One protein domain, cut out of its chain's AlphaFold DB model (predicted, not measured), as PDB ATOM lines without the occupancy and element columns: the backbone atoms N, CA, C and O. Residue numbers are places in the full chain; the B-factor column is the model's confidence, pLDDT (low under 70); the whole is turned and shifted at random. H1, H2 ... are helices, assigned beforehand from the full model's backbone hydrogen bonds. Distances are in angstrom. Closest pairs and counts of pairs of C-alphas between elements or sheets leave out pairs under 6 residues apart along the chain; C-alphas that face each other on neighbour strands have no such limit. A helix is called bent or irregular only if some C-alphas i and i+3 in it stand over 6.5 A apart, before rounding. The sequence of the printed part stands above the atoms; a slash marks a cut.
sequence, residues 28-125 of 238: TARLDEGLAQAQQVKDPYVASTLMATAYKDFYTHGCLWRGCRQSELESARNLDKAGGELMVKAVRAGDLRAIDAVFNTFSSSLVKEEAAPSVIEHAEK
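What this domain is: This is residues 28 to 125 of the 238 residues of an uncharacterized protein of Pseudomonas amygdali pv. lachrymans (UniProt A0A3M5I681). A long helix, H3, runs through the middle of an elongated all-helix domain: with the hairpin of H1 and H2 it makes an up-and-down bundle of three, and near its last residues the short H4 and the longer H5 pack on it. H5 runs the same way as H3 and carries the long axis on past the bundle, with H4 set steeply to both. The printed part has 98 residues with five named helices, in the order H1, H2, H3, H4, H5, and no named strand. It is compact, with a radius of gyration of the C-alphas of 14.3 A, and spans 50 by 27 by 18 A.

How they stand to each other: H3, residues 70 to 92, is the hub and touches the four other helices. H2, residues 44 to 66, forms a hairpin with H3: they run opposite ways at a shallow tilt of 22 degrees, and their closest C-alphas, of Ser 48 and Gly 83, are 4.4 A apart. H1, residues 28 to 40, forms a hairpin with H2 at a shallow tilt of 4 degrees, the closest C-alphas, of Ala 38 and Ala 47, being 4.3 A apart. H1, H2 and H3 are an up-and-down bundle, each running against the one before. H3 touches H1 with residues 72 to 79 alone; the closest C-alphas, of Thr 28 and Glu 72, are 6.9 A apart. H5, residues 109 to 123, touches residues 84 to 92 of H3 alone, running the same way at a shallow tilt of 10 degrees; the closest C-alphas, of Val 88 and Ala 115, are 5.1 A apart. H4, residues 96 to 104, touches residues 87 to 91 of H3 alone, at a steep tilt of 59 degrees, with the C-alphas of Val 91 and Ile 99 closest at 5.4 A. H4 touches H5 at a steep tilt of 49 degrees, the C-alphas of Val 102 and Lys 112 being closest at 6.2 A. The helix packing is mostly aligned, with 4 of 6 touching pairs at a shallow tilt, but only just. H1 is apart from H4 and H5, and H2 is apart from H5. Every O i to N i+4 pair is within hydrogen-bond range in H1, H3 and H4, against 16 of 19 in H2 and 9 of 11 in H5.

Where its parts are: H3 measures 33.0 A from C-alpha 70 at (99.239, 22.628, 30.892) to C-alpha 92. H2 measures 32.2 A and has a kink of 27 degrees near residue 59. H1 begins at C-alpha 28 at (97.707, 12.575, 37.376) and measures 18.9 A; H4 measures 11.4 A. H5 measures 20.4 A and ends at C-alpha 123 at (69.670, 1.145, 10.500); it is irregular, but only just, with C-alphas 114 and 117 7.0 A apart.

The domain as a whole: The two C-alphas farthest apart, of Arg 66 and Lys 125, are 50.3 A apart. The printed part has no cut, and the four links are tight. The mean pLDDT of the printed part is 92.4, and no printed residue is under 70.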
ATOM      1  N   THR A  28      97.116  13.211  38.559       75.94
ATOM      2  CA  THR A  28      97.707  12.575  37.376       75.94
ATOM      3  C   THR A  28      97.758  11.057  37.530       75.94
ATOM      4  O   THR A  28      97.307  10.355  36.631       75.94
ATOM      5  N   ALA A  29      98.118  10.545  38.711       81.69
ATOM      6  CA  ALA A  29      98.052   9.110  38.997       81.69
ATOM      7  C   ALA A  29      96.632   8.525  38.839       81.69
ATOM      8  O   ALA A  29      96.482   7.372  38.446       81.69
ATOM      9  N   ARG A  30      95.580   9.317  39.097       80.12
ATOM     10  CA  ARG A  30      94.184   8.885  38.886       80.12
ATOM     11  C   ARG A  30      93.794   8.801  37.411       80.12
ATOM     12  O   ARG A  30      93.047   7.900  37.039       80.12
ATOM     13  N   LEU A  31      94.281   9.724  36.579       84.38
ATOM     14  CA  LEU A  31      94.089   9.648  35.126       84.38
ATOM     15  C   LEU A  31      94.776   8.398  34.563       84.38
ATOM     16  O   LEU A  31      94.163   7.656  33.795       84.38
ATOM     17  N   ASP A  32      96.009   8.135  35.003       85.75
ATOM     18  CA  ASP A  32      96.775   6.953  34.601       85.75
ATOM     19  C   ASP A  32      96.101   5.654  35.062       85.75
ATOM     20  O   ASP A  32      96.019   4.692  34.299       85.75
ATOM     21  N   GLU A  33      95.561   5.626  36.285       86.69
ATOM     22  CA  GLU A  33      94.790   4.491  36.794       86.69
ATOM     23  C   GLU A  33      93.530   4.243  35.955       86.69
ATOM     24  O   GLU A  33      93.288   3.109  35.540       86.69
ATOM     25  N   GLY A  34      92.754   5.288  35.649       86.56
ATOM     26  CA  GLY A  34      91.562   5.175  34.807       86.56
ATOM     27  C   GLY A  34      91.880   4.649  33.405       86.56
ATOM     28  O   GLY A  34      91.187   3.764  32.900       86.56
ATOM     29  N   LEU A  35      92.971   5.127  32.802       88.62
ATOM     30  CA  LEU A  35      93.465   4.631  31.518       88.62
ATOM     31  C   LEU A  35      93.890   3.158  31.605       88.62
ATOM     32  O   LEU A  35      93.498   2.355  30.758       88.62
ATOM     33  N   ALA A  36      94.652   2.784  32.636       90.25
ATOM     34  CA  ALA A  36      95.105   1.411  32.839       90.25
ATOM     35  C   ALA A  36      93.932   0.444  33.064       90.25
ATOM     36  O   ALA A  36      93.936  -0.665  32.528       90.25
ATOM     37  N   GLN A  37      92.908   0.860  33.814       91.25
ATOM     38  CA  GLN A  37      91.681   0.085  33.999       91.25
ATOM     39  C   GLN A  37      90.923  -0.067  32.678       91.25
ATOM     40  O   GLN A  37      90.572  -1.185  32.299       91.25
ATOM     41  N   ALA A  38      90.728   1.023  31.931       91.88
ATOM     42  CA  ALA A  38      90.035   0.990  30.645       91.88
ATOM     43  C   ALA A  38      90.731   0.072  29.622       91.88
ATOM     44  O   ALA A  38      90.057  -0.649  28.891       91.88
ATOM     45  N   GLN A  39      92.069   0.012  29.616       92.81
ATOM     46  CA  GLN A  39      92.841  -0.897  28.753       92.81
ATOM     47  C   GLN A  39      92.629  -2.387  29.068       92.81
ATOM     48  O   GLN A  39      92.830  -3.235  28.197       92.81
ATOM     49  N   GLN A  40      92.233  -2.724  30.296       95.25
ATOM     50  CA  GLN A  40      91.942  -4.104  30.695       95.25
ATOM     51  C   GLN A  40      90.508  -4.525  30.349       95.25
ATOM     52  O   GLN A  40      90.196  -5.720  30.325       95.25
ATOM     53  N   VAL A  41      89.629  -3.562  30.061       96.38
ATOM     54  CA  VAL A  41      88.230  -3.815  29.727       96.38
ATOM     55  C   VAL A  41      88.089  -4.112  28.236       96.38
ATOM     56  O   VAL A  41      88.491  -3.337  27.374       96.38
ATOM     57  N   LYS A  42      87.486  -5.262  27.915       96.88
ATOM     58  CA  LYS A  42      87.267  -5.689  26.521       96.88
ATOM     59  C   LYS A  42      86.122  -4.946  25.830       96.88
ATOM     60  O   LYS A  42      86.152  -4.795  24.613       96.88
ATOM     61  N   ASP A  43      85.113  -4.546  26.595       97.81
ATOM     62  CA  ASP A  43      83.936  -3.821  26.119       97.81
ATOM     63  C   ASP A  43      84.297  -2.337  25.884       97.81
ATOM     64  O   ASP A  43      84.627  -1.643  26.852       97.81
ATOM     65  N   PRO A  44      84.258  -1.828  24.636       97.81
ATOM     66  CA  PRO A  44      84.684  -0.460  24.345       97.81
ATOM     67  C   PRO A  44      83.800   0.614  24.990       97.81
ATOM     68  O   PRO A  44      84.320   1.651  25.395       97.81
ATOM     69  N   TYR A  45      82.493   0.365  25.143       97.69
ATOM     70  CA  TYR A  45      81.592   1.303  25.815       97.69
ATOM     71  C   TYR A  45      81.957   1.417  27.297       97.69
ATOM     72  O   TYR A  45      82.158   2.517  27.812       97.69
ATOM     73  N   VAL A  46      82.134   0.274  27.971       97.38
ATOM     74  CA  VAL A  46      82.532   0.260  29.386       97.38
ATOM     75  C   VAL A  46      83.907   0.912  29.563       97.38
ATOM     76  O   VAL A  46      84.069   1.747  30.452       97.38
ATOM     77  N   ALA A  47      84.873   0.613  28.691       97.00
ATOM     78  CA  ALA A  47      86.190   1.246  28.719       97.00
ATOM     79  C   ALA A  47      86.104   2.780  28.566       97.00
ATOM     80  O   ALA A  47      86.722   3.502  29.348       97.00
ATOM     81  N   SER A  48      85.287   3.285  27.633       96.38
ATOM     82  CA  SER A  48      85.053   4.728  27.464       96.38
ATOM     83  C   SER A  48      84.413   5.359  28.709       96.38
ATOM     84  O   SER A  48      84.881   6.390  29.191       96.38
ATOM     85  N   THR A  49      83.409   4.713  29.315       95.00
ATOM     86  CA  THR A  49      82.740   5.246  30.521       95.00
ATOM     87  C   THR A  49      83.674   5.345  31.734       95.00
ATOM     88  O   THR A  49      83.582   6.301  32.512       95.00
ATOM     89  N   LEU A  50      84.622   4.410  31.878       94.12
ATOM     90  CA  LEU A  50      85.671   4.480  32.899       94.12
ATOM     91  C   LEU A  50      86.605   5.671  32.661       94.12
ATOM     92  O   LEU A  50      86.897   6.409  33.602       94.12
ATOM     93  N   MET A  51      87.017   5.908  31.410       94.12
ATOM     94  CA  MET A  51      87.831   7.077  31.055       94.12
ATOM     95  C   MET A  51      87.094   8.390  31.341       94.12
ATOM     96  O   MET A  51      87.667   9.291  31.952       94.12
ATOM     97  N   ALA A  52      85.814   8.486  30.974       92.69
ATOM     98  CA  ALA A  52      84.989   9.662  31.249       92.69
ATOM     99  C   ALA A  52      84.830   9.917  32.760       92.69
ATOM    100  O   ALA A  52      84.878  11.063  33.212       92.69
ATOM    101  N   THR A  53      84.698   8.851  33.556       92.00
ATOM    102  CA  THR A  53      84.634   8.938  35.024       92.00
ATOM    103  C   THR A  53      85.952   9.450  35.602       92.00
ATOM    104  O   THR A  53      85.950  10.411  36.370       92.00
ATOM    105  N   ALA A  54      87.085   8.887  35.173       90.75
ATOM    106  CA  ALA A  54      88.409   9.337  35.601       90.75
ATOM    107  C   ALA A  54      88.671  10.806  35.220       90.75
ATOM    108  O   ALA A  54      89.183  11.577  36.034       90.75
ATOM    109  N   TYR A  55      88.260  11.218  34.015       91.38
ATOM    110  CA  TYR A  55      88.330  12.608  33.564       91.38
ATOM    111  C   TYR A  55      87.488  13.543  34.443       91.38
ATOM    112  O   TYR A  55      87.978  14.582  34.891       91.38
ATOM    113  N   LYS A  56      86.231  13.176  34.723       90.38
ATOM    114  CA  LYS A  56      85.327  13.972  35.563       90.38
ATOM    115  C   LYS A  56      85.895  14.152  36.968       90.38
ATOM    116  O   LYS A  56      85.951  15.279  37.458       90.38
ATOM    117  N   ASP A  57      86.377  13.076  37.581       87.12
ATOM    118  CA  ASP A  57      86.975  13.118  38.916       87.12
ATOM    119  C   ASP A  57      88.235  13.992  38.944       87.12
ATOM    120  O   ASP A  57      88.415  14.803  39.860       87.12
ATOM    121  N   PHE A  58      89.090  13.874  37.922       88.12
ATOM    122  CA  PHE A  58      90.254  14.738  37.739       88.12
ATOM    123  C   PHE A  58      89.850  16.217  37.639       88.12
ATOM    124  O   PHE A  58      90.411  17.062  38.343       88.12
ATOM    125  N   TYR A  59      88.851  16.543  36.817       86.94
ATOM    126  CA  TYR A  59      88.414  17.923  36.621       86.94
ATOM    127  C   TYR A  59      87.792  18.511  37.896       86.94
ATOM    128  O   TYR A  59      88.170  19.603  38.333       86.94
ATOM    129  N   THR A  60      86.875  17.771  38.528       86.19
ATOM    130  CA  THR A  60      86.137  18.227  39.710       86.19
ATOM    131  C   THR A  60      87.043  18.422  40.924       86.19
ATOM    132  O   THR A  60      86.865  19.383  41.676       86.19
ATOM    133  N   HIS A  61      88.024  17.541  41.129       82.38
ATOM    134  CA  HIS A  61      88.853  17.572  42.333       82.38
ATOM    135  C   HIS A  61      90.234  18.203  42.123       82.38
ATOM    136  O   HIS A  61      90.750  18.846  43.042       82.38
ATOM    137  N   GLY A  62      90.827  18.064  40.937       79.44
ATOM    138  CA  GLY A  62      92.139  18.624  40.615       79.44
ATOM    139  C   GLY A  62      92.059  20.060  40.117       79.44
ATOM    140  O   GLY A  62      92.619  20.974  40.726       79.44
ATOM    141  N   CYS A  63      91.323  20.264  39.030       85.19
ATOM    142  CA  CYS A  63      91.370  21.511  38.274       85.19
ATOM    143  C   CYS A  63      90.542  22.651  38.865       85.19
ATOM    144  O   CYS A  63      91.031  23.780  38.921       85.19
ATOM    145  N   LEU A  64      89.316  22.380  39.329       83.44
ATOM    146  CA  LEU A  64      88.420  23.438  39.824       83.44
ATOM    147  C   LEU A  64      89.004  24.225  41.007       83.44
ATOM    148  O   LEU A  64      88.742  25.417  41.139       83.44
ATOM    149  N   TRP A  65      89.811  23.584  41.856       77.81
ATOM    150  CA  TRP A  65      90.282  24.187  43.107       77.81
ATOM    151  C   TRP A  65      91.660  24.844  43.023       77.81
ATOM    152  O   TRP A  65      91.969  25.706  43.844       77.81
ATOM    153  N   ARG A  66      92.518  24.426  42.087       82.56
ATOM    154  CA  ARG A  66      93.920  24.886  42.014       82.56
ATOM    155  C   ARG A  66      94.343  25.378  40.630       82.56
ATOM    156  O   ARG A  66      95.472  25.839  40.483       82.56
ATOM    157  N   GLY A  67      93.444  25.312  39.647       85.06
ATOM    158  CA  GLY A  67      93.791  25.442  38.238       85.06
ATOM    159  C   GLY A  67      94.515  24.194  37.730       85.06
ATOM    160  O   GLY A  67      95.171  23.484  38.491       85.06
ATOM    161  N   CYS A  68      94.393  23.916  36.434       88.44
ATOM    162  CA  CYS A  68      95.154  22.840  35.804       88.44
ATOM    163  C   CYS A  68      96.503  23.370  35.305       88.44
ATOM    164  O   CYS A  68      96.573  24.440  34.691       88.44
ATOM    165  N   ARG A  69      97.563  22.580  35.459       88.94
ATOM    166  CA  ARG A  69      98.802  22.758  34.694       88.94
ATOM    167  C   ARG A  69      98.572  22.349  33.238       88.94
ATOM    168  O   ARG A  69      97.741  21.494  32.941       88.94
ATOM    169  N   GLN A  70      99.363  22.912  32.326       89.00
ATOM    170  CA  GLN A  70      99.239  22.628  30.892       89.00
ATOM    171  C   GLN A  70      99.372  21.132  30.561       89.00
ATOM    172  O   GLN A  70      98.609  20.615  29.752       89.00
ATOM    173  N   SER A  71     100.290  20.427  31.224       86.94
ATOM    174  CA  SER A  71     100.490  18.981  31.054       86.94
ATOM    175  C   SER A  71      99.287  18.151  31.513       86.94
ATOM    176  O   SER A  71      98.998  17.095  30.956       86.94
ATOM    177  N   GLU A  72      98.566  18.625  32.531       86.94
ATOM    178  CA  GLU A  72      97.376  17.947  33.039       86.94
ATOM    179  C   GLU A  72      96.199  18.156  32.077       86.94
ATOM    180  O   GLU A  72      95.482  17.207  31.778       86.94
ATOM    181  N   LEU A  73      96.058  19.361  31.506       87.62
ATOM    182  CA  LEU A  73      95.099  19.627  30.426       87.62
ATOM    183  C   LEU A  73      95.375  18.774  29.187       87.62
ATOM    184  O   LEU A  73      94.441  18.272  28.570       87.62
ATOM    185  N   GLU A  74      96.642  18.616  28.809       89.75
ATOM    186  CA  GLU A  74      97.035  17.767  27.683       89.75
ATOM    187  C   GLU A  74      96.693  16.295  27.940       89.75
ATOM    188  O   GLU A  74      96.083  15.650  27.091       89.75
ATOM    189  N   SER A  75      96.989  15.790  29.139       86.44
ATOM    190  CA  SER A  75      96.624  14.426  29.545       86.44
ATOM    191  C   SER A  75      95.109  14.220  29.521       86.44
ATOM    192  O   SER A  75      94.621  13.221  28.997       86.44
ATOM    193  N   ALA A  76      94.356  15.201  30.018       87.62
ATOM    194  CA  ALA A  76      92.902  15.165  30.038       87.62
ATOM    195  C   ALA A  76      92.303  15.182  28.614       87.62
ATOM    196  O   ALA A  76      91.384  14.418  28.335       87.62
ATOM    197  N   ARG A  77      92.869  15.972  27.687       89.19
ATOM    198  CA  ARG A  77      92.487  15.960  26.259       89.19
ATOM    199  C   ARG A  77      92.793  14.628  25.581       89.19
ATOM    200  O   ARG A  77      91.992  14.158  24.782       89.19
ATOM    201  N   ASN A  78      93.940  14.024  25.885       90.06
ATOM    202  CA  ASN A  78      94.302  12.720  25.333       90.06
ATOM    203  C   ASN A  78      93.354  11.623  25.832       90.06
ATOM    204  O   ASN A  78      92.957  10.762  25.049       90.06
ATOM    205  N   LEU A  79      92.960  11.679  27.109       90.38
ATOM    206  CA  LEU A  79      91.990  10.754  27.689       90.38
ATOM    207  C   LEU A  79      90.595  10.932  27.071       90.38
ATOM    208  O   LEU A  79      89.973   9.941  26.704       90.38
ATOM    209  N   ASP A  80      90.136  12.175  26.906       90.12
ATOM    210  CA  ASP A  80      88.864  12.494  26.244       90.12
ATOM    211  C   ASP A  80      88.840  11.980  24.795       90.12
ATOM    212  O   ASP A  80      87.920  11.267  24.396       90.12
ATOM    213  N   LYS A  81      89.916  12.227  24.036       93.56
ATOM    214  CA  LYS A  81      90.077  11.704  22.675       93.56
ATOM    215  C   LYS A  81      90.022  10.173  22.636       93.56
ATOM    216  O   LYS A  81      89.268   9.616  21.841       93.56
ATOM    217  N   ALA A  82      90.785   9.492  23.492       93.56
ATOM    218  CA  ALA A  82      90.784   8.029  23.565       93.56
ATOM    219  C   ALA A  82      89.402   7.473  23.963       93.56
ATOM    220  O   ALA A  82      88.946   6.468  23.414       93.56
ATOM    221  N   GLY A  83      88.708   8.156  24.879       95.12
ATOM    222  CA  GLY A  83      87.337   7.842  25.271       95.12
ATOM    223  C   GLY A  83      86.350   7.977  24.107       95.12
ATOM    224  O   GLY A  83      85.500   7.101  23.925       95.12
ATOM    225  N   GLY A  84      86.500   9.020  23.285       96.38
ATOM    226  CA  GLY A  84      85.737   9.224  22.054       96.38
ATOM    227  C   GLY A  84      85.970   8.123  21.016       96.38
ATOM    228  O   GLY A  84      85.009   7.544  20.514       96.38
ATOM    229  N   GLU A  85      87.228   7.757  20.752       96.69
ATOM    230  CA  GLU A  85      87.582   6.668  19.824       96.69
ATOM    231  C   GLU A  85      86.974   5.319  20.256       96.69
ATOM    232  O   GLU A  85      86.464   4.551  19.433       96.69
ATOM    233  N   LEU A  86      86.977   5.029  21.563       97.44
ATOM    234  CA  LEU A  86      86.328   3.840  22.119       97.44
ATOM    235  C   LEU A  86      84.805   3.880  21.969       97.44
ATOM    236  O   LEU A  86      84.198   2.846  21.682       97.44
ATOM    237  N   MET A  87      84.198   5.058  22.111       97.94
ATOM    238  CA  MET A  87      82.764   5.238  21.903       97.94
ATOM    239  C   MET A  87      82.377   4.996  20.440       97.94
ATOM    240  O   MET A  87      81.473   4.208  20.169       97.94
ATOM    241  N   VAL A  88      83.120   5.568  19.486       98.44
ATOM    242  CA  VAL A  88      82.933   5.300  18.049       98.44
ATOM    243  C   VAL A  88      83.094   3.807  17.753       98.44
ATOM    244  O   VAL A  88      82.302   3.221  17.015       98.44
ATOM    245  N   LYS A  89      84.093   3.150  18.355       98.25
ATOM    246  CA  LYS A  89      84.290   1.702  18.218       98.25
ATOM    247  C   LYS A  89      83.097   0.897  18.746       98.25
ATOM    248  O   LYS A  89      82.733  -0.097  18.123       98.25
ATOM    249  N   ALA A  90      82.500   1.301  19.867       98.38
ATOM    250  CA  ALA A  90      81.295   0.667  20.396       98.38
ATOM    251  C   ALA A  90      80.085   0.883  19.470       98.38
ATOM    252  O   ALA A  90      79.364  -0.072  19.182       98.38
ATOM    253  N   VAL A  91      79.916   2.094  18.925       98.50
ATOM    254  CA  VAL A  91      78.866   2.394  17.938       98.50
ATOM    255  C   VAL A  91      79.022   1.533  16.684       98.50
ATOM    256  O   VAL A  91      78.049   0.918  16.269       98.50
ATOM    257  N   ARG A  92      80.238   1.400  16.131       98.38
ATOM    258  CA  ARG A  92      80.546   0.498  14.994       98.38
ATOM    259  C   ARG A  92      80.205  -0.967  15.269       98.38
ATOM    260  O   ARG A  92      79.953  -1.734  14.345       98.38
ATOM    261  N   ALA A  93      80.246  -1.380  16.534       97.88
ATOM    262  CA  ALA A  93      79.867  -2.724  16.946       97.88
ATOM    263  C   ALA A  93      78.344  -2.893  17.124       97.88
ATOM    264  O   ALA A  93      77.892  -4.003  17.403       97.88
ATOM    265  N   GLY A  94      77.552  -1.830  16.952       97.31
ATOM    266  CA  GLY A  94      76.106  -1.825  17.160       97.31
ATOM    267  C   GLY A  94      75.692  -1.766  18.628       97.31
ATOM    268  O   GLY A  94      74.585  -2.187  18.960       97.31
ATOM    269  N   ASP A  95      76.566  -1.292  19.522       98.00
ATOM    270  CA  ASP A  95      76.233  -1.163  20.940       98.00
ATOM    271  C   ASP A  95      75.216  -0.035  21.155       98.00
ATOM    272  O   ASP A  95      75.541   1.149  21.042       98.00
ATOM    273  N   LEU A  96      73.979  -0.406  21.497       96.94
ATOM    274  CA  LEU A  96      72.883   0.541  21.713       96.94
ATOM    275  C   LEU A  96      73.190   1.566  22.810       96.94
ATOM    276  O   LEU A  96      72.768   2.711  22.696       96.94
ATOM    277  N   ARG A  97      73.959   1.190  23.842       97.19
ATOM    278  CA  ARG A  97      74.333   2.111  24.928       97.19
ATOM    279  C   ARG A  97      75.254   3.209  24.415       97.19
ATOM    280  O   ARG A  97      75.155   4.352  24.847       97.19
ATOM    281  N   ALA A  98      76.157   2.853  23.503       98.06
ATOM    282  CA  ALA A  98      77.075   3.800  22.891       98.06
ATOM    283  C   ALA A  98      76.354   4.717  21.902       98.06
ATOM    284  O   ALA A  98      76.594   5.919  21.912       98.06
ATOM    285  N   ILE A  99      75.447   4.166  21.090       97.81
ATOM    286  CA  ILE A  99      74.624   4.954  20.164       97.81
ATOM    287  C   ILE A  99      73.819   6.005  20.943       97.81
ATOM    288  O   ILE A  99      73.889   7.191  20.621       97.81
ATOM    289  N   ASP A 100      73.136   5.597  22.013       96.12
ATOM    290  CA  ASP A 100      72.364   6.506  22.865       96.12
ATOM    291  C   ASP A 100      73.254   7.555  23.560       96.12
ATOM    292  O   ASP A 100      72.965   8.753  23.535       96.12
ATOM    293  N   ALA A 101      74.400   7.139  24.109       96.25
ATOM    294  CA  ALA A 101      75.339   8.061  24.747       96.25
ATOM    295  C   ALA A 101      75.869   9.130  23.775       96.25
ATOM    296  O   ALA A 101      75.953  10.306  24.141       96.25
ATOM    297  N   VAL A 102      76.192   8.741  22.535       97.00
ATOM    298  CA  VAL A 102      76.722   9.660  21.519       97.00
ATOM    299  C   VAL A 102      75.674  10.670  21.070       97.00
ATOM    300  O   VAL A 102      75.973  11.864  20.982       97.00
ATOM    301  N   PHE A 103      74.453  10.218  20.790       95.88
ATOM    302  CA  PHE A 103      73.463  11.061  20.121       95.88
ATOM    303  C   PHE A 103      72.465  11.739  21.069       95.88
ATOM    304  O   PHE A 103      72.022  12.837  20.740       95.88
ATOM    305  N   ASN A 104      72.215  11.198  22.268       91.88
ATOM    306  CA  ASN A 104      71.192  11.721  23.188       91.88
ATOM    307  C   ASN A 104      71.739  12.315  24.500       91.88
ATOM    308  O   ASN A 104      71.100  13.187  25.082       91.88
ATOM    309  N   THR A 105      72.913  11.890  24.989       85.88
ATOM    310  CA  THR A 105      73.381  12.268  26.348       85.88
ATOM    311  C   THR A 105      74.370  13.442  26.385       85.88
ATOM    312  O   THR A 105      74.552  14.026  27.449       85.88
ATOM    313  N   PHE A 106      74.930  13.832  25.230       79.50
ATOM    314  CA  PHE A 106      76.022  14.802  24.997       79.50
ATOM    315  C   PHE A 106      77.332  14.105  24.609       79.50
ATOM    316  O   PHE A 106      77.895  13.308  25.354       79.50
ATOM    317  N   SER A 107      77.839  14.445  23.428       90.56
ATOM    318  CA  SER A 107      79.151  14.052  22.909       90.56
ATOM    319  C   SER A 107      79.669  15.153  21.998       90.56
ATOM    320  O   SER A 107      78.886  15.959  21.487       90.56
ATOM    321  N   SER A 108      80.986  15.205  21.801       93.69
ATOM    322  CA  SER A 108      81.587  16.188  20.901       93.69
ATOM    323  C   SER A 108      81.112  15.975  19.460       93.69
ATOM    324  O   SER A 108      80.860  14.843  19.039       93.69
ATOM    325  N   SER A 109      81.024  17.060  18.683       94.31
ATOM    326  CA  SER A 109      80.634  16.991  17.269       94.31
ATOM    327  C   SER A 109      81.538  16.053  16.469       94.31
ATOM    328  O   SER A 109      81.042  15.331  15.617       94.31
ATOM    329  N   LEU A 110      82.835  15.981  16.803       94.81
ATOM    330  CA  LEU A 110      83.780  15.064  16.160       94.81
ATOM    331  C   LEU A 110      83.405  13.588  16.379       94.81
ATOM    332  O   LEU A 110      83.427  12.800  15.440       94.81
ATOM    333  N   VAL A 111      83.039  13.208  17.610       96.88
ATOM    334  CA  VAL A 111      82.614  11.830  17.919       96.88
ATOM    335  C   VAL A 111      81.308  11.500  17.198       96.88
ATOM    336  O   VAL A 111      81.176  10.406  16.655       96.88
ATOM    337  N   LYS A 112      80.360  12.444  17.155       97.38
ATOM    338  CA  LYS A 112      79.096  12.276  16.424       97.38
ATOM    339  C   LYS A 112      79.321  12.121  14.918       97.38
ATOM    340  O   LYS A 112      78.761  11.202  14.328       97.38
ATOM    341  N   GLU A 113      80.166  12.962  14.324       96.69
ATOM    342  CA  GLU A 113      80.533  12.916  12.904       96.69
ATOM    343  C   GLU A 113      81.158  11.567  12.528       96.69
ATOM    344  O   GLU A 113      80.746  10.937  11.556       96.69
ATOM    345  N   GLU A 114      82.091  11.062  13.338       97.56
ATOM    346  CA  GLU A 114      82.737   9.774  13.069       97.56
ATOM    347  C   GLU A 114      81.800   8.569  13.305       97.56
ATOM    348  O   GLU A 114      81.921   7.535  12.637       97.56
ATOM    349  N   ALA A 115      80.859   8.685  14.246       98.19
ATOM    350  CA  ALA A 115      79.920   7.623  14.604       98.19
ATOM    351  C   ALA A 115      78.697   7.538  13.673       98.19
ATOM    352  O   ALA A 115      78.169   6.442  13.461       98.19
ATOM    353  N   ALA A 116      78.239   8.661  13.109       98.06
ATOM    354  CA  ALA A 116      76.984   8.741  12.360       98.06
ATOM    355  C   ALA A 116      76.890   7.734  11.194       98.06
ATOM    356  O   ALA A 116      75.879   7.030  11.127       98.06
ATOM    357  N   PRO A 117      77.919   7.542  10.337       98.06
ATOM    358  CA  PRO A 117      77.850   6.557   9.253       98.06
ATOM    359  C   PRO A 117      77.582   5.127   9.737       98.06
ATOM    360  O   PRO A 117      76.885   4.366   9.071       98.06
ATOM    361  N   SER A 118      78.094   4.764  10.918       98.38
ATOM    362  CA  SER A 118      77.872   3.433  11.494       98.38
ATOM    363  C   SER A 118      76.431   3.257  11.971       98.38
ATOM    364  O   SER A 118      75.853   2.194  11.777       98.38
ATOM    365  N   VAL A 119      75.806   4.300  12.531       98.38
ATOM    366  CA  VAL A 119      74.374   4.259  12.883       98.38
ATOM    367  C   VAL A 119      73.515   4.027  11.641       98.38
ATOM    368  O   VAL A 119      72.607   3.197  11.684       98.38
ATOM    369  N   ILE A 120      73.834   4.691  10.525       98.19
ATOM    370  CA  ILE A 120      73.148   4.475   9.244       98.19
ATOM    371  C   ILE A 120      73.327   3.029   8.766       98.19
ATOM    372  O   ILE A 120      72.343   2.366   8.454       98.19
ATOM    373  N   GLU A 121      74.550   2.491   8.798       98.25
ATOM    374  CA  GLU A 121      74.803   1.085   8.453       98.25
ATOM    375  C   GLU A 121      73.983   0.115   9.322       98.25
ATOM    376  O   GLU A 121      73.422  -0.863   8.822       98.25
ATOM    377  N   HIS A 122      73.873   0.383  10.625       98.38
ATOM    378  CA  HIS A 122      73.042  -0.415  11.524       98.38
ATOM    379  C   HIS A 122      71.548  -0.292  11.209       98.38
ATOM    380  O   HIS A 122      70.848  -1.302  11.268       98.38
ATOM    381  N   ALA A 123      71.067   0.897  10.846       98.31
ATOM    382  CA  ALA A 123      69.670   1.145  10.500       98.31
ATOM    383  C   ALA A 123      69.242   0.476   9.184       98.31
ATOM    384  O   ALA A 123      68.086   0.066   9.049       98.31
ATOM    385  N   GLU A 124      70.154   0.304   8.227       98.12
ATOM    386  CA  GLU A 124      69.882  -0.382   6.955       98.12
ATOM    387  C   GLU A 124      69.650  -1.897   7.116       98.12
ATOM    388  O   GLU A 124      69.087  -2.551   6.235       98.12
ATOM    389  N   LYS A 125      70.019  -2.483   8.262       98.00
ATOM    390  CA  LYS A 125      69.776  -3.906   8.525       98.00
ATOM    391  C   LYS A 125      68.273  -4.188   8.663       98.00
ATOM    392  O   LYS A 125      67.567  -3.400   9.298       98.00
TER     393      LYS A 125